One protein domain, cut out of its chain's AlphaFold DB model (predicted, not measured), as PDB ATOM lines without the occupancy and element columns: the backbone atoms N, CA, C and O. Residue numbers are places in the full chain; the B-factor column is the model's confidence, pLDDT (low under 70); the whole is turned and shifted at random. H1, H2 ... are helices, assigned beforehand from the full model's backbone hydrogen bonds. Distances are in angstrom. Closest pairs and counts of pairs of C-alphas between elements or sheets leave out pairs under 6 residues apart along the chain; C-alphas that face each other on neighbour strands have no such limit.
ATOM      1  N   ASN A  56      89.008  38.949  24.525       88.50
ATOM      2  CA  ASN A  56      88.051  37.930  24.106       88.50
ATOM      3  C   ASN A  56      88.130  36.698  25.028       88.50
ATOM      4  O   ASN A  56      88.825  35.729  24.708       88.50
ATOM      5  N   PRO A  57      87.393  36.713  26.158       87.25
ATOM      6  CA  PRO A  57      87.356  35.635  27.148       87.25
ATOM      7  C   PRO A  57      87.232  34.230  26.557       87.25
ATOM      8  O   PRO A  57      87.929  33.310  26.972       87.25
ATOM      9  N   ARG A  58      86.367  34.061  25.551       88.69
ATOM     10  CA  ARG A  58      86.088  32.754  24.942       88.69
ATOM     11  C   ARG A  58      87.262  32.252  24.122       88.69
ATOM     12  O   ARG A  58      87.668  31.107  24.284       88.69
ATOM     13  N   VAL A  59      87.805  33.106  23.256       90.56
ATOM     14  CA  VAL A  59      88.975  32.753  22.444       90.56
ATOM     15  C   VAL A  59      90.165  32.468  23.350       90.56
ATOM     16  O   VAL A  59      90.862  31.483  23.146       90.56
ATOM     17  N   ASN A  60      90.363  33.262  24.397       91.19
ATOM     18  CA  ASN A  60      91.491  33.087  25.301       91.19
ATOM     19  C   ASN A  60      91.358  31.836  26.175       91.19
ATOM     20  O   ASN A  60      92.341  31.119  26.344       91.19
ATOM     21  N   ALA A  61      90.151  31.506  26.640       92.19
ATOM     22  CA  ALA A  61      89.876  30.233  27.301       92.19
ATOM     23  C   ALA A  61      90.073  29.035  26.359       92.19
ATOM     24  O   ALA A  61      90.634  28.026  26.769       92.19
ATOM     25  N   PHE A  62      89.667  29.145  25.090       92.56
ATOM     26  CA  PHE A  62      89.903  28.104  24.087       92.56
ATOM     27  C   PHE A  62      91.405  27.892  23.856       92.56
ATOM     28  O   PHE A  62      91.897  26.768  23.901       92.56
ATOM     29  N   LEU A  63      92.163  28.978  23.681       94.00
ATOM     30  CA  LEU A  63      93.611  28.897  23.507       94.00
ATOM     31  C   LEU A  63      94.294  28.290  24.743       94.00
ATOM     32  O   LEU A  63      95.187  27.449  24.591       94.00
ATOM     33  N   ALA A  64      93.847  28.670  25.942       94.50
ATOM     34  CA  ALA A  64      94.381  28.145  27.190       94.50
ATOM     35  C   ALA A  64      94.042  26.663  27.360       94.50
ATOM     36  O   ALA A  64      94.895  25.897  27.801       94.50
ATOM     37  N   LEU A  65      92.842  26.235  26.955       94.88
ATOM     38  CA  LEU A  65      92.444  24.830  26.951       94.88
ATOM     39  C   LEU A  65      93.395  23.981  26.105       94.88
ATOM     40  O   LEU A  65      93.863  22.950  26.580       94.88
ATOM     41  N   ASP A  66      93.723  24.429  24.892       95.19
ATOM     42  CA  ASP A  66      94.663  23.722  24.017       95.19
ATOM     43  C   ASP A  66      96.039  23.553  24.683       95.19
ATOM     44  O   ASP A  66      96.659  22.491  24.601       95.19
ATOM     45  N   ASP A  67      96.529  24.607  25.348       97.19
ATOM     46  CA  ASP A  67      97.782  24.562  26.102       97.19
ATOM     47  C   ASP A  67      97.683  23.614  27.310       97.19
ATOM     48  O   ASP A  67      98.593  22.814  27.541       97.19
ATOM     49  N   PHE A  68      96.572  23.640  28.049       96.38
ATOM     50  CA  PHE A  68      96.348  22.729  29.169       96.38
ATOM     51  C   PHE A  68      96.254  21.269  28.727       96.38
ATOM     52  O   PHE A  68      96.802  20.405  29.403       96.38
ATOM     53  N   MET A  69      95.635  20.967  27.584       95.94
ATOM     54  CA  MET A  69      95.607  19.601  27.051       95.94
ATOM     55  C   MET A  69      97.024  19.072  26.808       95.94
ATOM     56  O   MET A  69      97.348  17.955  27.209       95.94
ATOM     57  N   VAL A  70      97.904  19.883  26.216       97.38
ATOM     58  CA  VAL A  70      99.307  19.491  26.023       97.38
ATOM     59  C   VAL A  70     100.049  19.384  27.353       97.38
ATOM     60  O   VAL A  70     100.818  18.442  27.547       97.38
ATOM     61  N   TYR A  71      99.806  20.307  28.286       97.31
ATOM     62  CA  TYR A  71     100.366  20.230  29.633       97.31
ATOM     63  C   TYR A  71     100.020  18.899  30.312       97.31
ATOM     64  O   TYR A  71     100.920  18.246  30.840       97.31
ATOM     65  N   LEU A  72      98.748  18.486  30.280       96.94
ATOM     66  CA  LEU A  72      98.283  17.247  30.905       96.94
ATOM     67  C   LEU A  72      98.953  16.025  30.265       96.94
ATOM     68  O   LEU A  72      99.481  15.180  30.986       96.94
ATOM     69  N   LEU A  73      99.051  15.980  28.930       97.31
ATOM     70  CA  LEU A  73      99.765  14.912  28.219       97.31
ATOM     71  C   LEU A  73     101.242  14.823  28.624       97.31
ATOM     72  O   LEU A  73     101.745  13.747  28.946       97.31
ATOM     73  N   LEU A  74     101.965  15.944  28.575       96.62
ATOM     74  CA  LEU A  74     103.401  15.965  28.863       96.62
ATOM     75  C   LEU A  74     103.683  15.666  30.342       96.62
ATOM     76  O   LEU A  74     104.642  14.956  30.652       96.62
ATOM     77  N   SER A  75     102.819  16.142  31.240       95.19
ATOM     78  CA  SER A  75     102.870  15.824  32.671       95.19
ATOM     79  C   SER A  75     102.632  14.335  32.915       95.19
ATOM     80  O   SER A  75     103.399  13.714  33.649       95.19
ATOM     81  N   TYR A  76     101.650  13.737  32.237       95.00
ATOM     82  CA  TYR A  76     101.387  12.302  32.307       95.00
ATOM     83  C   TYR A  76     102.558  11.463  31.783       95.00
ATOM     84  O   TYR A  76     102.997  10.519  32.440       95.00
ATOM     85  N   ARG A  77     103.159  11.849  30.651       94.56
ATOM     86  CA  ARG A  77     104.375  11.199  30.124       94.56
ATOM     87  C   ARG A  77     105.529  11.248  31.122       94.56
ATOM     88  O   ARG A  77     106.264  10.272  31.265       94.56
ATOM     89  N   LYS A  78     105.712  12.382  31.801       92.12
ATOM     90  CA  LYS A  78     106.734  12.545  32.841       92.12
ATOM     91  C   LYS A  78     106.449  11.643  34.037       92.12
ATOM     92  O   LYS A  78     107.363  10.952  34.476       92.12
ATOM     93  N   TYR A  79     105.196  11.601  34.490       90.06
ATOM     94  CA  TYR A  79     104.739  10.706  35.550       90.06
ATOM     95  C   TYR A  79     105.031   9.242  35.217       90.06
ATOM     96  O   TYR A  79     105.743   8.598  35.976       90.06
ATOM     97  N   LYS A  80     104.611   8.764  34.041       90.00
ATOM     98  CA  LYS A  80     104.813   7.384  33.569       90.00
ATOM     99  C   LYS A  80     106.289   6.972  33.490       90.00
ATOM    100  O   LYS A  80     106.620   5.819  33.718       90.00
ATOM    101  N   ARG A  81     107.195   7.914  33.194       88.56
ATOM    102  CA  ARG A  81     108.653   7.673  33.227       88.56
ATOM    103  C   ARG A  81     109.229   7.666  34.643       88.56
ATOM    104  O   ARG A  81     110.264   7.054  34.871       88.56
ATOM    105  N   SER A  82     108.617   8.405  35.569       81.25
ATOM    106  CA  SER A  82     109.042   8.463  36.971       81.25
ATOM    107  C   SER A  82     108.403   7.394  37.850       81.25
ATOM    108  O   SER A  82     108.988   7.046  38.864       81.25
ATOM    109  N   SER A  83     107.239   6.855  37.476       64.56
ATOM    110  CA  SER A  83     106.519   5.815  38.219       64.56
ATOM    111  C   SER A  83     107.259   4.480  38.235       64.56
ATOM    112  O   SER A  83     106.999   3.655  39.100       64.56
ATOM    113  N   ASP A  84     108.243   4.296  37.351       61.69
ATOM    114  CA  ASP A  84     109.223   3.208  37.451       61.69
ATOM    115  C   ASP A  84     110.113   3.336  38.715       61.69
ATOM    116  O   ASP A  84     110.842   2.412  39.074       61.69
ATOM    117  N   ILE A  85     110.046   4.480  39.410       58.56
ATOM    118  CA  ILE A  85     110.761   4.842  40.637       58.56
ATOM    119  C   ILE A  85     109.701   5.183  41.711       58.56
ATOM    120  O   ILE A  85     109.422   6.342  42.006       58.56
ATOM    121  N   THR A  86     109.032   4.164  42.253       58.31
ATOM    122  CA  THR A  86     107.847   4.300  43.122       58.31
ATOM    123  C   THR A  86     108.165   4.846  44.524       58.31
ATOM    124  O   THR A  86     108.617   4.099  45.393       58.31
ATOM    125  N   ASP A  87     107.848   6.118  44.780       73.00
ATOM    126  CA  ASP A  87     107.590   6.647  46.128       73.00
ATOM    127  C   ASP A  87     106.181   7.262  46.173       73.00
ATOM    128  O   ASP A  87     105.857   8.150  45.381       73.00
ATOM    129  N   VAL A  88     105.360   6.798  47.120       75.06
ATOM    130  CA  VAL A  88     103.950   7.182  47.328       75.06
ATOM    131  C   VAL A  88     103.788   8.700  47.465       75.06
ATOM    132  O   VAL A  88     102.799   9.272  47.015       75.06
ATOM    133  N   VAL A  89     104.776   9.385  48.049       75.25
ATOM    134  CA  VAL A  89     104.748  10.851  48.188       75.25
ATOM    135  C   VAL A  89     104.782  11.543  46.822       75.25
ATOM    136  O   VAL A  89     104.099  12.547  46.610       75.25
ATOM    137  N   THR A  90     105.561  11.004  45.881       75.56
ATOM    138  CA  THR A  90     105.683  11.553  44.524       75.56
ATOM    139  C   THR A  90     104.388  11.365  43.740       75.56
ATOM    140  O   THR A  90     103.958  12.282  43.038       75.56
ATOM    141  N   GLU A  91     103.739  10.215  43.908       81.19
ATOM    142  CA  GLU A  91     102.455   9.895  43.287       81.19
ATOM    143  C   GLU A  91     101.330  10.811  43.796       81.19
ATOM    144  O   GLU A  91     100.696  11.507  42.999       81.19
ATOM    145  N   SER A  92     101.157  10.930  45.116       82.19
ATOM    146  CA  SER A  92     100.158  11.830  45.711       82.19
ATOM    147  C   SER A  92     100.337  13.280  45.254       82.19
ATOM    148  O   SER A  92      99.370  13.948  44.884       82.19
ATOM    149  N   ARG A  93     101.585  13.768  45.215       83.12
ATOM    150  CA  ARG A  93     101.888  15.127  44.751       83.12
ATOM    151  C   ARG A  93     101.573  15.313  43.268       83.12
ATOM    152  O   ARG A  93     101.087  16.375  42.879       83.12
ATOM    153  N   TYR A  94     101.868  14.318  42.432       85.88
ATOM    154  CA  TYR A  94     101.505  14.361  41.019       85.88
ATOM    155  C   TYR A  94      99.990  14.500  40.859       85.88
ATOM    156  O   TYR A  94      99.544  15.366  40.104       85.88
ATOM    157  N   PHE A  95      99.207  13.711  41.592       86.69
ATOM    158  CA  PHE A  95      97.753  13.735  41.482       86.69
ATOM    159  C   PHE A  95      97.125  15.022  41.997       86.69
ATOM    160  O   PHE A  95      96.269  15.574  41.312       86.69
ATOM    161  N   GLU A  96      97.595  15.564  43.120       86.12
ATOM    162  CA  GLU A  96      97.132  16.861  43.626       86.12
ATOM    163  C   GLU A  96      97.365  17.979  42.597       86.12
ATOM    164  O   GLU A  96      96.451  18.727  42.236       86.12
ATOM    165  N   ILE A  97      98.590  18.067  42.070       86.06
ATOM    166  CA  ILE A  97      98.945  19.062  41.057       86.06
ATOM    167  C   ILE A  97      98.087  18.852  39.809       86.06
ATOM    168  O   ILE A  97      97.488  19.796  39.300       86.06
ATOM    169  N   THR A  98      98.005  17.626  39.309       88.56
ATOM    170  CA  THR A  98      97.297  17.298  38.069       88.56
ATOM    171  C   THR A  98      95.797  17.546  38.183       88.56
ATOM    172  O   THR A  98      95.211  18.111  37.263       88.56
ATOM    173  N   TYR A  99      95.187  17.228  39.324       88.88
ATOM    174  CA  TYR A  99      93.788  17.527  39.612       88.88
ATOM    175  C   TYR A  99      93.501  19.028  39.500       88.88
ATOM    176  O   TYR A  99      92.568  19.426  38.803       88.88
ATOM    177  N   ASN A 100      94.348  19.876  40.090       86.56
ATOM    178  CA  ASN A 100      94.199  21.329  39.975       86.56
ATOM    179  C   ASN A 100      94.296  21.806  38.516       86.56
ATOM    180  O   ASN A 100      93.500  22.637  38.081       86.56
ATOM    181  N   HIS A 101      95.198  21.229  37.722       89.50
ATOM    182  CA  HIS A 101      95.300  21.559  36.298       89.50
ATOM    183  C   HIS A 101      94.101  21.049  35.482       89.50
ATOM    184  O   HIS A 101      93.653  21.744  34.571       89.50
ATOM    185  N   CYS A 102      93.522  19.895  35.834       91.88
ATOM    186  CA  CYS A 102      92.249  19.441  35.273       91.88
ATOM    187  C   CYS A 102      91.113  20.412  35.601       91.88
ATOM    188  O   CYS A 102      90.336  20.738  34.708       91.88
ATOM    189  N   ARG A 103      91.039  20.939  36.834       89.06
ATOM    190  CA  ARG A 103      90.060  21.979  37.207       89.06
ATOM    191  C   ARG A 103      90.203  23.219  36.340       89.06
ATOM    192  O   ARG A 103      89.212  23.703  35.802       89.06
ATOM    193  N   MET A 104      91.427  23.695  36.130       88.88
ATOM    194  CA  MET A 104      91.685  24.848  35.261       88.88
ATOM    195  C   MET A 104      91.282  24.587  33.807       88.88
ATOM    196  O   MET A 104      90.606  25.415  33.194       88.88
ATOM    197  N   ALA A 105      91.653  23.427  33.262       93.44
ATOM    198  CA  ALA A 105      91.272  23.026  31.915       93.44
ATOM    199  C   ALA A 105      89.746  22.905  31.780       93.44
ATOM    200  O   ALA A 105      89.168  23.415  30.824       93.44
ATOM    201  N   ASN A 106      89.069  22.328  32.775       91.62
ATOM    202  CA  ASN A 106      87.613  22.218  32.806       91.62
ATOM    203  C   ASN A 106      86.933  23.594  32.860       91.62
ATOM    204  O   ASN A 106      85.966  23.838  32.137       91.62
ATOM    205  N   LYS A 107      87.458  24.533  33.657       89.50
ATOM    206  CA  LYS A 107      86.984  25.926  33.664       89.50
ATOM    207  C   LYS A 107      87.133  26.571  32.283       89.50
ATOM    208  O   LYS A 107      86.166  27.131  31.766       89.50
ATOM    209  N   CYS A 108      88.294  26.417  31.644       91.69
ATOM    210  CA  CYS A 108      88.530  26.900  30.279       91.69
ATOM    211  C   CYS A 108      87.556  26.278  29.272       91.69
ATOM    212  O   CYS A 108      86.961  26.993  28.471       91.69
ATOM    213  N   PHE A 109      87.345  24.963  29.345       92.12
ATOM    214  CA  PHE A 109      86.396  24.234  28.508       92.12
ATOM    215  C   PHE A 109      84.971  24.778  28.656       92.12
ATOM    216  O   PHE A 109      84.314  25.071  27.656       92.12
ATOM    217  N   ASN A 110      84.516  24.988  29.890       88.25
ATOM    218  CA  ASN A 110      83.198  25.548  30.171       88.25
ATOM    219  C   ASN A 110      83.049  26.987  29.645       88.25
ATOM    220  O   ASN A 110      82.010  27.319  29.081       88.25
ATOM    221  N   ILE A 111      84.079  27.832  29.759       87.88
ATOM    222  CA  ILE A 111      84.052  29.201  29.216       87.88
ATOM    223  C   ILE A 111      84.061  29.188  27.679       87.88
ATOM    224  O   ILE A 111      83.279  29.907  27.050       87.88
ATOM    225  N   ALA A 112      84.913  28.359  27.072       88.44
ATOM    226  CA  ALA A 112      85.094  28.277  25.626       88.44
ATOM    227  C   ALA A 112      83.849  27.724  24.915       88.44
ATOM    228  O   ALA A 112      83.345  28.350  23.981       88.44
ATOM    229  N   TRP A 113      83.307  26.594  25.385       82.81
ATOM    230  CA  TRP A 113      82.133  25.950  24.776       82.81
ATOM    231  C   TRP A 113      80.799  26.462  25.279       82.81
ATOM    232  O   TRP A 113      79.785  26.099  24.692       82.81
ATOM    233  N   ASN A 114      80.813  27.244  26.360       71.00
ATOM    234  CA  ASN A 114      79.672  27.764  27.099       71.00
ATOM    235  C   ASN A 114      78.325  27.188  26.672       71.00
ATOM    236  O   ASN A 114      77.633  27.723  25.802       71.00
ATOM    237  N   ARG A 115      77.953  26.088  27.324       59.94
ATOM    238  CA  ARG A 115      76.656  25.435  27.125       59.94
ATOM    239  C   ARG A 115      75.473  26.315  27.550       59.94
ATOM    240  O   ARG A 115      74.330  25.900  27.392       59.94
ATOM    241  N   PHE A 116      75.739  27.515  28.068       55.97
ATOM    242  CA  PHE A 116      74.762  28.457  28.577       55.97
ATOM    243  C   PHE A 116      74.842  29.783  27.804       55.97
ATOM    244  O   PHE A 116      75.913  30.307  27.485       55.97
ATOM    245  N   SER A 117      73.685  30.358  27.491       64.25
ATOM    246  CA  SER A 117      73.574  31.696  26.912       64.25
ATOM    247  C   SER A 117      73.860  32.748  27.988       64.25
ATOM    248  O   SER A 117      72.935  33.276  28.599       64.25
ATOM    249  N   VAL A 118      75.138  33.010  28.263       74.88
ATOM    250  CA  VAL A 118      75.560  34.033  29.232       74.88
ATOM    251  C   VAL A 118      76.091  35.290  28.561       74.88
ATOM    252  O   VAL A 118      76.678  35.244  27.476       74.88
ATOM    253  N   ASP A 119      75.883  36.406  29.250       83.56
ATOM    254  CA  ASP A 119      76.373  37.718  28.861       83.56
ATOM    255  C   ASP A 119      77.890  37.881  29.071       83.56
ATOM    256  O   ASP A 119      78.573  37.090  29.729       83.56
ATOM    257  N   GLU A 120      78.429  38.943  28.478       82.62
ATOM    258  CA  GLU A 120      79.847  39.299  28.548       82.62
ATOM    259  C   GLU A 120      80.318  39.587  29.980       82.62
ATOM    260  O   GLU A 120      81.439  39.243  30.352       82.62
ATOM    261  N   LYS A 121      79.450  40.163  30.819       84.81
ATOM    262  CA  LYS A 121      79.775  40.465  32.217       84.81
ATOM    263  C   LYS A 121      80.050  39.181  32.996       84.81
ATOM    264  O   LYS A 121      81.034  39.106  33.725       84.81
ATOM    265  N   THR A 122      79.206  38.172  32.817       82.19
ATOM    266  CA  THR A 122      79.349  36.861  33.451       82.19
ATOM    267  C   THR A 122      80.599  36.144  32.946       82.19
ATOM    268  O   THR A 122      81.349  35.599  33.747       82.19
ATOM    269  N   LEU A 123      80.887  36.205  31.640       82.94
ATOM    270  CA  LEU A 123      82.136  35.670  31.076       82.94
ATOM    271  C   LEU A 123      83.378  36.318  31.694       82.94
ATOM    272  O   LEU A 123      84.318  35.612  32.052       82.94
ATOM    273  N   ASN A 124      83.369  37.640  31.859       82.12
ATOM    274  CA  ASN A 124      84.473  38.364  32.484       82.12
ATOM    275  C   ASN A 124      84.654  37.985  33.961       82.12
ATOM    276  O   ASN A 124      85.789  37.884  34.419       82.12
ATOM    277  N   LEU A 125      83.565  37.720  34.692       82.31
ATOM    278  CA  LEU A 125      83.634  37.216  36.068       82.31
ATOM    279  C   LEU A 125      84.218  35.800  36.135       82.31
ATOM    280  O   LEU A 125      85.088  35.554  36.960       82.31
ATOM    281  N   LEU A 126      83.792  34.893  35.248       80.94
ATOM    282  CA  LEU A 126      84.324  33.524  35.185       80.94
ATOM    283  C   LEU A 126      85.822  33.517  34.840       80.94
ATOM    284  O   LEU A 126      86.589  32.757  35.425       80.94
ATOM    285  N   MET A 127      86.252  34.387  33.923       82.88
ATOM    286  CA  MET A 127      87.676  34.572  33.631       82.88
ATOM    287  C   MET A 127      88.435  35.171  34.815       82.88
ATOM    288  O   MET A 127      89.539  34.726  35.112       82.88
ATOM    289  N   GLY A 128      87.846  36.150  35.509       80.75
ATOM    290  CA  GLY A 128      88.418  36.727  36.725       80.75
ATOM    291  C   GLY A 128      88.632  35.687  37.826       80.75
ATOM    292  O   GLY A 128      89.699  35.662  38.425       80.75
ATOM    293  N   ASP A 129      87.669  34.789  38.039       77.56
ATOM    294  CA  ASP A 129      87.767  33.683  39.005       77.56
ATOM    295  C   ASP A 129      88.864  32.683  38.636       77.56
ATOM    296  O   ASP A 129      89.697  32.315  39.460       77.56
ATOM    297  N   LEU A 130      88.920  32.303  37.357       80.38
ATOM    298  CA  LEU A 130      89.968  31.434  36.830       80.38
ATOM    299  C   LEU A 130      91.371  32.044  37.000       80.38
ATOM    300  O   LEU A 130      92.344  31.315  37.204       80.38
ATOM    301  N   ILE A 131      91.485  33.371  36.917       79.75
ATOM    302  CA  ILE A 131      92.720  34.093  37.227       79.75
ATOM    303  C   ILE A 131      92.973  34.087  38.745       79.75
ATOM    304  O   ILE A 131      94.075  33.744  39.159       79.75
ATOM    305  N   ALA A 132      91.985  34.423  39.577       74.25
ATOM    306  CA  ALA A 132      92.138  34.541  41.032       74.25
ATOM    307  C   ALA A 132      92.590  33.229  41.698       74.25
ATOM    308  O   ALA A 132      93.528  33.245  42.501       74.25
ATOM    309  N   ASP A 133      92.014  32.093  41.288       67.06
ATOM    310  CA  ASP A 133      92.399  30.740  41.733       67.06
ATOM    311  C   ASP A 133      93.883  30.412  41.486       67.06
ATOM    312  O   ASP A 133      94.451  29.520  42.113       67.06
ATOM    313  N   ASN A 134      94.519  31.119  40.554       63.41
ATOM    314  CA  ASN A 134      95.866  30.842  40.069       63.41
ATOM    315  C   ASN A 134      96.932  31.754  40.712       63.41
ATOM    316  O   ASN A 134      98.128  31.504  40.553       63.41
ATOM    317  N   PHE A 135      96.516  32.822  41.406       59.06
ATOM    318  CA  PHE A 135      97.418  33.857  41.934       59.06
ATOM    319  C   PHE A 135      97.202  34.209  43.414       59.06
ATOM    320  O   PHE A 135      97.786  35.182  43.882       59.06
ATOM    321  N   ASP A 136      96.453  33.383  44.156       49.91
ATOM    322  CA  ASP A 136      96.287  33.482  45.619       49.91
ATOM    323  C   ASP A 136      95.763  34.859  46.078       49.91
ATOM    324  O   ASP A 136      96.125  35.379  47.131       49.91
ATOM    325  N   GLU A 137      94.893  35.489  45.279       39.25
ATOM    326  CA  GLU A 137      94.314  36.798  45.625       39.25
ATOM    327  C   GLU A 137      93.102  36.696  46.571       39.25
ATOM    328  O   GLU A 137      92.397  37.683  46.781       39.25
ATOM    329  N   GLY A 138      92.845  35.526  47.172       41.66
ATOM    330  CA  GLY A 138      91.864  35.335  48.254       41.66
ATOM    331  C   GLY A 138      90.413  35.723  47.931       41.66
ATOM    332  O   GLY A 138      89.552  35.686  48.811       41.66
ATOM    333  N   SER A 139      90.117  36.100  46.688       49.12
ATOM    334  CA  SER A 139      88.813  36.587  46.263       49.12
ATOM    335  C   SER A 139      87.997  35.424  45.718       49.12
ATOM    336  O   SER A 139      88.075  35.070  44.548       49.12
ATOM    337  N   LYS A 140      87.188  34.818  46.590       57.66
ATOM    338  CA  LYS A 140      86.135  33.901  46.151       57.66
ATOM    339  C   LYS A 140      85.042  34.719  45.476       57.66
ATOM    340  O   LYS A 140      84.350  35.488  46.143       57.66
ATOM    341  N   ILE A 141      84.898  34.570  44.164       63.88
ATOM    342  CA  ILE A 141      83.741  35.099  43.448       63.88
ATOM    343  C   ILE A 141      82.586  34.119  43.678       63.88
ATOM    344  O   ILE A 141      82.713  32.921  43.439       63.88
ATOM    345  N   GLU A 142      81.455  34.607  44.191       69.69
ATOM    346  CA  GLU A 142      80.276  33.762  44.389       69.69
ATOM    347  C   GLU A 142      79.583  33.486  43.049       69.69
ATOM    348  O   GLU A 142      79.094  34.404  42.384       69.69
ATOM    349  N   PHE A 143      79.511  32.208  42.669       69.06
ATOM    350  CA  PHE A 143      78.796  31.749  41.478       69.06
ATOM    351  C   PHE A 143      77.521  30.967  41.819       69.06
ATOM    352  O   PHE A 143      77.426  30.359  42.889       69.06
ATOM    353  N   PRO A 144      76.540  30.926  40.891       74.19
ATOM    354  CA  PRO A 144      75.384  30.045  41.014       74.19
ATOM    355  C   PRO A 144      75.787  28.571  41.142       74.19
ATOM    356  O   PRO A 144      76.756  28.127  40.530       74.19
ATOM    357  N   GLN A 145      74.972  27.786  41.850       73.75
ATOM    358  CA  GLN A 145      75.221  26.364  42.113       73.75
ATOM    359  C   GLN A 145      75.531  25.542  40.848       73.75
ATOM    360  O   GLN A 145      76.484  24.772  40.850       73.75
ATOM    361  N   ALA A 146      74.793  25.754  39.755       70.81
ATOM    362  CA  ALA A 146      75.012  25.031  38.500       70.81
ATOM    363  C   ALA A 146      76.423  25.239  37.908       70.81
ATOM    364  O   ALA A 146      76.940  24.356  37.232       70.81
ATOM    365  N   TRP A 147      77.059  26.390  38.163       65.31
ATOM    366  CA  TRP A 147      78.438  26.649  37.737       65.31
ATOM    367  C   TRP A 147      79.450  25.923  38.613       65.31
ATOM    368  O   TRP A 147      80.408  25.373  38.083       65.31
ATOM    369  N   ASN A 148      79.209  25.867  39.924       71.00
ATOM    370  CA  ASN A 148      80.046  25.087  40.834       71.00
ATOM    371  C   ASN A 148      79.998  23.602  40.450       71.00
ATOM    372  O   ASN A 148      81.036  23.000  40.214       71.00
ATOM    373  N   GLU A 149      78.800  23.051  40.239       75.25
ATOM    374  CA  GLU A 149      78.622  21.666  39.779       75.25
ATOM    375  C   GLU A 149      79.312  21.403  38.429       75.25
ATOM    376  O   GLU A 149      79.961  20.372  38.251       75.25
ATOM    377  N   ALA A 150      79.220  22.340  37.480       67.81
ATOM    378  CA  ALA A 150      79.882  22.218  36.181       67.81
ATOM    379  C   ALA A 150      81.416  22.295  36.271       67.81
ATOM    380  O   ALA A 150      82.108  21.650  35.481       67.81
ATOM    381  N   PHE A 151      81.957  23.085  37.201       71.69
ATOM    382  CA  PHE A 151      83.399  23.196  37.421       71.69
ATOM    383  C   PHE A 151      83.974  22.039  38.231       71.69
ATOM    384  O   PHE A 151      85.132  21.673  38.006       71.69
ATOM    385  N   ASP A 152      83.169  21.448  39.106       74.81
ATOM    386  CA  ASP A 152      83.567  20.324  39.946       74.81
ATOM    387  C   ASP A 152      83.373  18.965  39.240       74.81
ATOM    388  O   ASP A 152      84.048  18.001  39.589       74.81
ATOM    389  N   SER A 153      82.542  18.877  38.189       83.75
ATOM    390  CA  SER A 153      82.442  17.684  37.325       83.75
ATOM    391  C   SER A 153      83.374  17.750  36.110       83.75
ATOM    392  O   SER A 153      83.341  18.702  35.325       83.75
ATOM    393  N   PHE A 154      84.146  16.682  35.881       89.06
ATOM    394  CA  PHE A 154      84.988  16.525  34.688       89.06
ATOM    395  C   PHE A 154      84.333  15.770  33.529       89.06
ATOM    396  O   PHE A 154      84.924  15.707  32.452       89.06
ATOM    397  N   ASP A 155      83.119  15.240  33.687       90.44
ATOM    398  CA  ASP A 155      82.498  14.334  32.708       90.44
ATOM    399  C   ASP A 155      82.415  14.934  31.303       90.44
ATOM    400  O   ASP A 155      82.762  14.305  30.298       90.44
ATOM    401  N   ALA A 156      81.969  16.188  31.218       91.38
ATOM    402  CA  ALA A 156      81.821  16.879  29.946       91.38
ATOM    403  C   ALA A 156      83.178  17.176  29.288       91.38
ATOM    404  O   ALA A 156      83.305  17.032  28.069       91.38
ATOM    405  N   PHE A 157      84.167  17.564  30.093       93.12
ATOM    406  CA  PHE A 157      85.520  17.892  29.656       93.12
ATOM    407  C   PHE A 157      86.281  16.643  29.201       93.12
ATOM    408  O   PHE A 157      86.745  16.580  28.062       93.12
ATOM    409  N   PHE A 158      86.329  15.602  30.028       94.94
ATOM    410  CA  PHE A 158      86.941  14.324  29.676       94.94
ATOM    411  C   PHE A 158      86.218  13.647  28.515       94.94
ATOM    412  O   PHE A 158      86.871  13.158  27.596       94.94
ATOM    413  N   GLY A 159      84.884  13.687  28.474       94.50
ATOM    414  CA  GLY A 159      84.119  13.197  27.329       94.50
ATOM    415  C   GLY A 159      84.440  13.945  26.030       94.50
ATOM    416  O   GLY A 159      84.465  13.336  24.960       94.50
ATOM    417  N   HIS A 160      84.719  15.248  26.103       93.44
ATOM    418  CA  HIS A 160      85.170  16.023  24.949       93.44
ATOM    419  C   HIS A 160      86.575  15.614  24.495       93.44
ATOM    420  O   HIS A 160      86.742  15.315  23.314       93.44
ATOM    421  N   ILE A 161      87.550  15.519  25.409       94.31
ATOM    422  CA  ILE A 161      88.904  15.078  25.044       94.31
ATOM    423  C   ILE A 161      88.869  13.663  24.457       94.31
ATOM    424  O   ILE A 161      89.459  13.443  23.404       94.31
ATOM    425  N   LYS A 162      88.132  12.720  25.066       95.44
ATOM    426  CA  LYS A 162      87.979  11.355  24.530       95.44
ATOM    427  C   LYS A 162      87.498  11.378  23.077       95.44
ATOM    428  O   LYS A 162      88.116  10.745  22.229       95.44
ATOM    429  N   ARG A 163      86.453  12.158  22.764       94.38
ATOM    430  CA  ARG A 163      85.969  12.300  21.378       94.38
ATOM    431  C   ARG A 163      87.047  12.827  20.434       94.38
ATOM    432  O   ARG A 163      87.250  12.223  19.384       94.38
ATOM    433  N   LEU A 164      87.780  13.874  20.826       92.19
ATOM    434  CA  LEU A 164      88.888  14.402  20.024       92.19
ATOM    435  C   LEU A 164      89.990  13.360  19.800       92.19
ATOM    436  O   LEU A 164      90.533  13.280  18.706       92.19
ATOM    437  N   MET A 165      90.325  12.548  20.802       93.69
ATOM    438  CA  MET A 165      91.384  11.540  20.673       93.69
ATOM    439  C   MET A 165      90.943  10.301  19.879       93.69
ATOM    440  O   MET A 165      91.790   9.587  19.350       93.69
ATOM    441  N   THR A 166      89.637  10.034  19.769       93.31
ATOM    442  CA  THR A 166      89.099   8.849  19.077       93.31
ATOM    443  C   THR A 166      88.603   9.138  17.658       93.31
ATOM    444  O   THR A 166      88.703   8.272  16.789       93.31
ATOM    445  N   ILE A 167      88.053  10.327  17.392       92.06
ATOM    446  CA  ILE A 167      87.397  10.650  16.119       92.06
ATOM    447  C   ILE A 167      88.304  11.555  15.281       92.06
ATOM    448  O   ILE A 167      88.386  12.763  15.497       92.06
ATOM    449  N   GLU A 168      88.935  10.973  14.260       88.44
ATOM    450  CA  GLU A 168      89.930  11.642  13.407       88.44
ATOM    451  C   GLU A 168      89.422  12.948  12.775       88.44
ATOM    452  O   GLU A 168      90.131  13.953  12.736       88.44
ATOM    453  N   ASN A 169      88.172  12.970  12.308       88.25
ATOM    454  CA  ASN A 169      87.588  14.177  11.722       88.25
ATOM    455  C   ASN A 169      87.360  15.277  12.767       88.25
ATOM    456  O   ASN A 169      87.591  16.445  12.465       88.25
ATOM    457  N   GLU A 170      86.932  14.932  13.987       87.56
ATOM    458  CA  GLU A 170      86.765  15.923  15.059       87.56
ATOM    459  C   GLU A 170      88.113  16.517  15.458       87.56
ATOM    460  O   GLU A 170      88.235  17.738  15.533       87.56
ATOM    461  N   PHE A 171      89.139  15.676  15.611       87.88
ATOM    462  CA  PHE A 171      90.507  16.118  15.863       87.88
ATOM    463  C   PHE A 171      90.996  17.108  14.796       87.88
ATOM    464  O   PHE A 171      91.443  18.215  15.106       87.88
ATOM    465  N   ASN A 172      90.885  16.721  13.522       86.50
ATOM    466  CA  ASN A 172      91.369  17.532  12.409       86.50
ATOM    467  C   ASN A 172      90.617  18.859  12.286       86.50
ATOM    468  O   ASN A 172      91.244  19.880  12.003       86.50
ATOM    469  N   ASN A 173      89.304  18.856  12.529       85.44
ATOM    470  CA  ASN A 173      88.484  20.065  12.515       85.44
ATOM    471  C   ASN A 173      88.836  20.999  13.676       85.44
ATOM    472  O   ASN A 173      88.934  22.212  13.478       85.44
ATOM    473  N   TYR A 174      89.067  20.432  14.861       84.06
ATOM    474  CA  TYR A 174      89.413  21.175  16.065       84.06
ATOM    475  C   TYR A 174      90.753  21.912  15.910       84.06
ATOM    476  O   TYR A 174      90.823  23.123  16.101       84.06
ATOM    477  N   PHE A 175      91.816  21.221  15.484       79.25
ATOM    478  CA  PHE A 175      93.169  21.795  15.388       79.25
ATOM    479  C   PHE A 175      93.495  22.399  14.006       79.25
ATOM    480  O   PHE A 175      94.647  22.386  13.559       79.25
ATOM    481  N   SER A 176      92.493  22.908  13.285       57.31
ATOM    482  CA  SER A 176      92.595  23.100  11.832       57.31
ATOM    483  C   SER A 176      93.459  24.272  11.333       57.31
ATOM    484  O   SER A 176      93.816  24.228  10.158       57.31
ATOM    485  N   SER A 177      93.890  25.282  12.122       60.66
ATOM    486  CA  SER A 177      94.870  26.263  11.563       60.66
ATOM    487  C   SER A 177      95.670  27.226  12.466       60.66
ATOM    488  O   SER A 177      96.681  27.735  11.978       60.66
ATOM    489  N   SER A 178      95.347  27.484  13.738       68.56
ATOM    490  CA  SER A 178      96.052  28.531  14.525       68.56
ATOM    491  C   SER A 178      97.081  28.023  15.547       68.56
ATOM    492  O   SER A 178      97.878  28.812  16.052       68.56
ATOM    493  N   ARG A 179      97.111  26.715  15.839       85.00
ATOM    494  CA  ARG A 179      97.890  26.118  16.945       85.00
ATOM    495  C   ARG A 179      98.739  24.931  16.502       85.00
ATOM    496  O   ARG A 179      98.609  23.813  16.996       85.00
ATOM    497  N   LYS A 180      99.602  25.175  15.511       89.81
ATOM    498  CA  LYS A 180     100.456  24.143  14.889       89.81
ATOM    499  C   LYS A 180     101.389  23.454  15.882       89.81
ATOM    500  O   LYS A 180     101.714  22.289  15.705       89.81
ATOM    501  N   ASP A 181     101.830  24.176  16.897       93.00
ATOM    502  CA  ASP A 181     102.702  23.690  17.956       93.00
ATOM    503  C   ASP A 181     101.982  22.741  18.924       93.00
ATOM    504  O   ASP A 181     102.516  21.676  19.221       93.00
ATOM    505  N   VAL A 182     100.749  23.061  19.331       93.88
ATOM    506  CA  VAL A 182      99.876  22.133  20.073       93.88
ATOM    507  C   VAL A 182      99.602  20.894  19.236       93.88
ATOM    508  O   VAL A 182      99.826  19.772  19.686       93.88
ATOM    509  N   ARG A 183      99.175  21.107  17.987       91.31
ATOM    510  CA  ARG A 183      98.881  20.025  17.056       91.31
ATOM    511  C   ARG A 183     100.083  19.105  16.875       91.31
ATOM    512  O   ARG A 183      99.918  17.903  16.958       91.31
ATOM    513  N   LYS A 184     101.292  19.648  16.711       91.75
ATOM    514  CA  LYS A 184     102.527  18.858  16.586       91.75
ATOM    515  C   LYS A 184     102.742  17.907  17.769       91.75
ATOM    516  O   LYS A 184     103.274  16.824  17.561       91.75
ATOM    517  N   VAL A 185     102.365  18.303  18.988       93.94
ATOM    518  CA  VAL A 185     102.487  17.441  20.174       93.94
ATOM    519  C   VAL A 185     101.362  16.404  20.238       93.94
ATOM    520  O   VAL A 185     101.615  15.269  20.626       93.94
ATOM    521  N   LEU A 186     100.140  16.765  19.838       91.75
ATOM    522  CA  LEU A 186      98.974  15.872  19.883       91.75
ATOM    523  C   LEU A 186      98.847  14.930  18.668       91.75
ATOM    524  O   LEU A 186      98.166  13.914  18.768       91.75
ATOM    525  N   ASP A 187      99.505  15.246  17.549       89.06
ATOM    526  CA  ASP A 187      99.629  14.392  16.352       89.06
ATOM    527  C   ASP A 187     100.702  13.297  16.513       89.06
ATOM    528  O   ASP A 187     100.860  12.448  15.636       89.06
ATOM    529  N   ASP A 188     101.454  13.300  17.618       88.19
ATOM    530  CA  ASP A 188     102.360  12.206  17.973       88.19
ATOM    531  C   ASP A 188     101.569  10.889  18.092       88.19
ATOM    532  O   ASP A 188     100.528  10.829  18.749       88.19
ATOM    533  N   THR A 189     102.065   9.824  17.458       79.88
ATOM    534  CA  THR A 189     101.391   8.523  17.345       79.88
ATOM    535  C   THR A 189     100.935   7.960  18.693       79.88
ATOM    536  O   THR A 189      99.899   7.301  18.744       79.88
ATOM    537  N   SER A 190     101.667   8.213  19.787       94.12
ATOM    538  CA  SER A 190     101.263   7.744  21.122       94.12
ATOM    539  C   SER A 190     100.374   8.727  21.888       94.12
ATOM    540  O   SER A 190      99.721   8.313  22.844       94.12
ATOM    541  N   ALA A 191     100.309  10.003  21.488       94.38
ATOM    542  CA  ALA A 191      99.650  11.057  22.260       94.38
ATOM    543  C   ALA A 191      98.159  10.789  22.480       94.38
ATOM    544  O   ALA A 191      97.662  10.979  23.589       94.38
ATOM    545  N   LYS A 192      97.453  10.311  21.447       93.94
ATOM    546  CA  LYS A 192      96.023   9.981  21.548       93.94
ATOM    547  C   LYS A 192      95.785   8.871  22.572       93.94
ATOM    548  O   LYS A 192      94.937   9.026  23.445       93.94
ATOM    549  N   THR A 193      96.561   7.789  22.505       96.50
ATOM    550  CA  THR A 193      96.468   6.669  23.454       96.50
ATOM    551  C   THR A 193      96.824   7.105  24.871       96.50
ATOM    552  O   THR A 193      96.059   6.852  25.791       96.50
ATOM    553  N   GLU A 194      97.930   7.823  25.054       97.12
ATOM    554  CA  GLU A 194      98.376   8.285  26.374       97.12
ATOM    555  C   GLU A 194      97.401   9.284  27.003       97.12
ATOM    556  O   GLU A 194      97.210   9.279  28.213       97.12
ATOM    557  N   MET A 195      96.745  10.122  26.197       97.00
ATOM    558  CA  MET A 195      95.689  11.003  26.687       97.00
ATOM    559  C   MET A 195      94.459  10.211  27.156       97.00
ATOM    560  O   MET A 195      93.829  10.587  28.140       97.00
ATOM    561  N   LEU A 196      94.111   9.111  26.481       96.88
ATOM    562  CA  LEU A 196      93.029   8.226  26.926       96.88
ATOM    563  C   LEU A 196      93.399   7.501  28.231       96.88
ATOM    564  O   LEU A 196      92.596   7.530  29.161       96.88
ATOM    565  N   GLU A 197      94.619   6.957  28.332       96.81
ATOM    566  CA  GLU A 197      95.158   6.350  29.565       96.81
ATOM    567  C   GLU A 197      95.138   7.352  30.733       96.81
ATOM    568  O   GLU A 197      94.717   7.033  31.844       96.81
ATOM    569  N   PHE A 198      95.554   8.594  30.474       96.06
ATOM    570  CA  PHE A 198      95.499   9.682  31.442       96.06
ATOM    571  C   PHE A 198      94.072   9.933  31.948       96.06
ATOM    572  O   PHE A 198      93.854  10.065  33.153       96.06
ATOM    573  N   ILE A 199      93.092  10.002  31.043       95.75
ATOM    574  CA  ILE A 199      91.701  10.250  31.428       95.75
ATOM    575  C   ILE A 199      91.153   9.092  32.258       95.75
ATOM    576  O   ILE A 199      90.439   9.345  33.226       95.75
ATOM    577  N   GLU A 200      91.463   7.844  31.904       95.00
ATOM    578  CA  GLU A 200      91.082   6.666  32.694       95.00
ATOM    579  C   GLU A 200      91.664   6.747  34.106       95.00
ATOM    580  O   GLU A 200      90.903   6.712  35.070       95.00
ATOM    581  N   LEU A 201      92.969   7.016  34.230       92.00
ATOM    582  CA  LEU A 201      93.640   7.190  35.518       92.00
ATOM    583  C   LEU A 201      92.978   8.273  36.388       92.00
ATOM    584  O   LEU A 201      92.710   8.051  37.567       92.00
ATOM    585  N   MET A 202      92.692   9.446  35.817       90.69
ATOM    586  CA  MET A 202      92.050  10.539  36.557       90.69
ATOM    587  C   MET A 202      90.593  10.234  36.923       90.69
ATOM    588  O   MET A 202      90.132  10.657  37.982       90.69
ATOM    589  N   THR A 203      89.875   9.519  36.055       89.88
ATOM    590  CA  THR A 203      88.489   9.094  36.294       89.88
ATOM    591  C   THR A 203      88.441   8.104  37.453       89.88
ATOM    592  O   THR A 203      87.672   8.301  38.391       89.88
ATOM    593  N   ASP A 204      89.300   7.086  37.429       87.31
ATOM    594  CA  ASP A 204      89.355   6.066  38.473       87.31
ATOM    595  C   ASP A 204      89.679   6.677  39.831       87.31
ATOM    596  O   ASP A 204      89.047   6.326  40.822       87.31
ATOM    597  N   MET A 205      90.607   7.629  39.894       82.19
ATOM    598  CA  MET A 205      90.870   8.338  41.141       82.19
ATOM    599  C   MET A 205      89.666   9.129  41.637       82.19
ATOM    600  O   MET A 205      89.336   9.033  42.808       82.19
ATOM    601  N   TYR A 206      89.018   9.901  40.762       76.81
ATOM    602  CA  TYR A 206      87.916  10.780  41.155       76.81
ATOM    603  C   TYR A 206      86.705  10.007  41.695       76.81
ATOM    604  O   TYR A 206      86.030  10.480  42.605       76.81
ATOM    605  N   TYR A 207      86.420   8.824  41.144       76.19
ATOM    606  CA  TYR A 207      85.267   8.017  41.557       76.19
ATOM    607  C   TYR A 207      85.576   6.971  42.634       76.19
ATOM    608  O   TYR A 207      84.635   6.479  43.258       76.19
ATOM    609  N   ASN A 208      86.847   6.618  42.854       70.00
ATOM    610  CA  ASN A 208      87.243   5.615  43.851       70.00
ATOM    611  C   ASN A 208      87.928   6.202  45.105       70.00
ATOM    612  O   ASN A 208      88.317   5.423  45.978       70.00
ATOM    613  N   SER A 209      88.086   7.528  45.204       59.75
ATOM    614  CA  SER A 209      88.541   8.256  46.406       59.75
ATOM    615  C   SER A 209      87.392   8.611  47.344       59.75
ATOM    616  O   SER A 209      87.560   8.445  48.572       59.75
TER     617      SER A 209
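What this domain is: This is residues 56 to 209 of the 209 residues of an uncharacterized protein of Ligilactobacillus animalis (UniProt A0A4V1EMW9). A long helical hairpin, H1 and H2, takes in a third helix, H3, at the end away from its turn, as an up-and-down bundle in which each helix runs against the one before. H4, H5 and H8 cover one face of the hairpin, H8 crossing H1; short H7 packs on H1, and H6 makes a corner with H5. The printed part has 154 residues with eight named helices, H1 to H8 in chain order, and no named strand: all helix. It is compact, with a radius of gyration of the C-alphas of 16.0 A and spans of 47 by 38 by 25 A.

How they stand to each other: H1, residues 57 to 82, is the hub and touches H2, residues 88 to 113, opposite ways at a shallow tilt of 21 degrees; the closest C-alphas, Arg 58 and Ala 112, are 4.6 A apart. H3, residues 120 to 135, touches H2 at C-alphas 130 and 104, 7.0 A. H4, residues 145 to 152, touches H2 at C-alphas 151 and 107, 5.9 A. H8, residues 191 to 208, touches H1 about perpendicular at 87 degrees, C-alphas 195 and 73 closest at 5.9 A. H5, residues 155 to 166, touches H8, C-alphas 165 and 192 closest at 5.0 A. H6, residues 168 to 174, touches H5 only at the corner, C-alphas 171 and 164 closest at 4.8 A. H7, residues 180 to 186, touches H1 at C-alphas 182 and 70, 6.5 A. Each O i to N i+4 pair is within hydrogen-bond range in H1, H2 and H4 to H8; H3 has 11 of 12.

Where its parts are: H1 is 36.1 A long from C-alpha 57 at (87.356, 35.635, 27.148); H2 is 36.6 A, H3 22.7 A, and H8 25.5 A, ending at C-alpha 208 (87.243, 5.615, 43.851).

The domain as a whole: C-alphas 85 and 119 are the farthest apart, 49.0 A. The printed part has no cut and no long link. Residues 84 to 89 stand free. Mean pLDDT of the printed part is 83.4; 24 residues are under 70, among them 133 to 143.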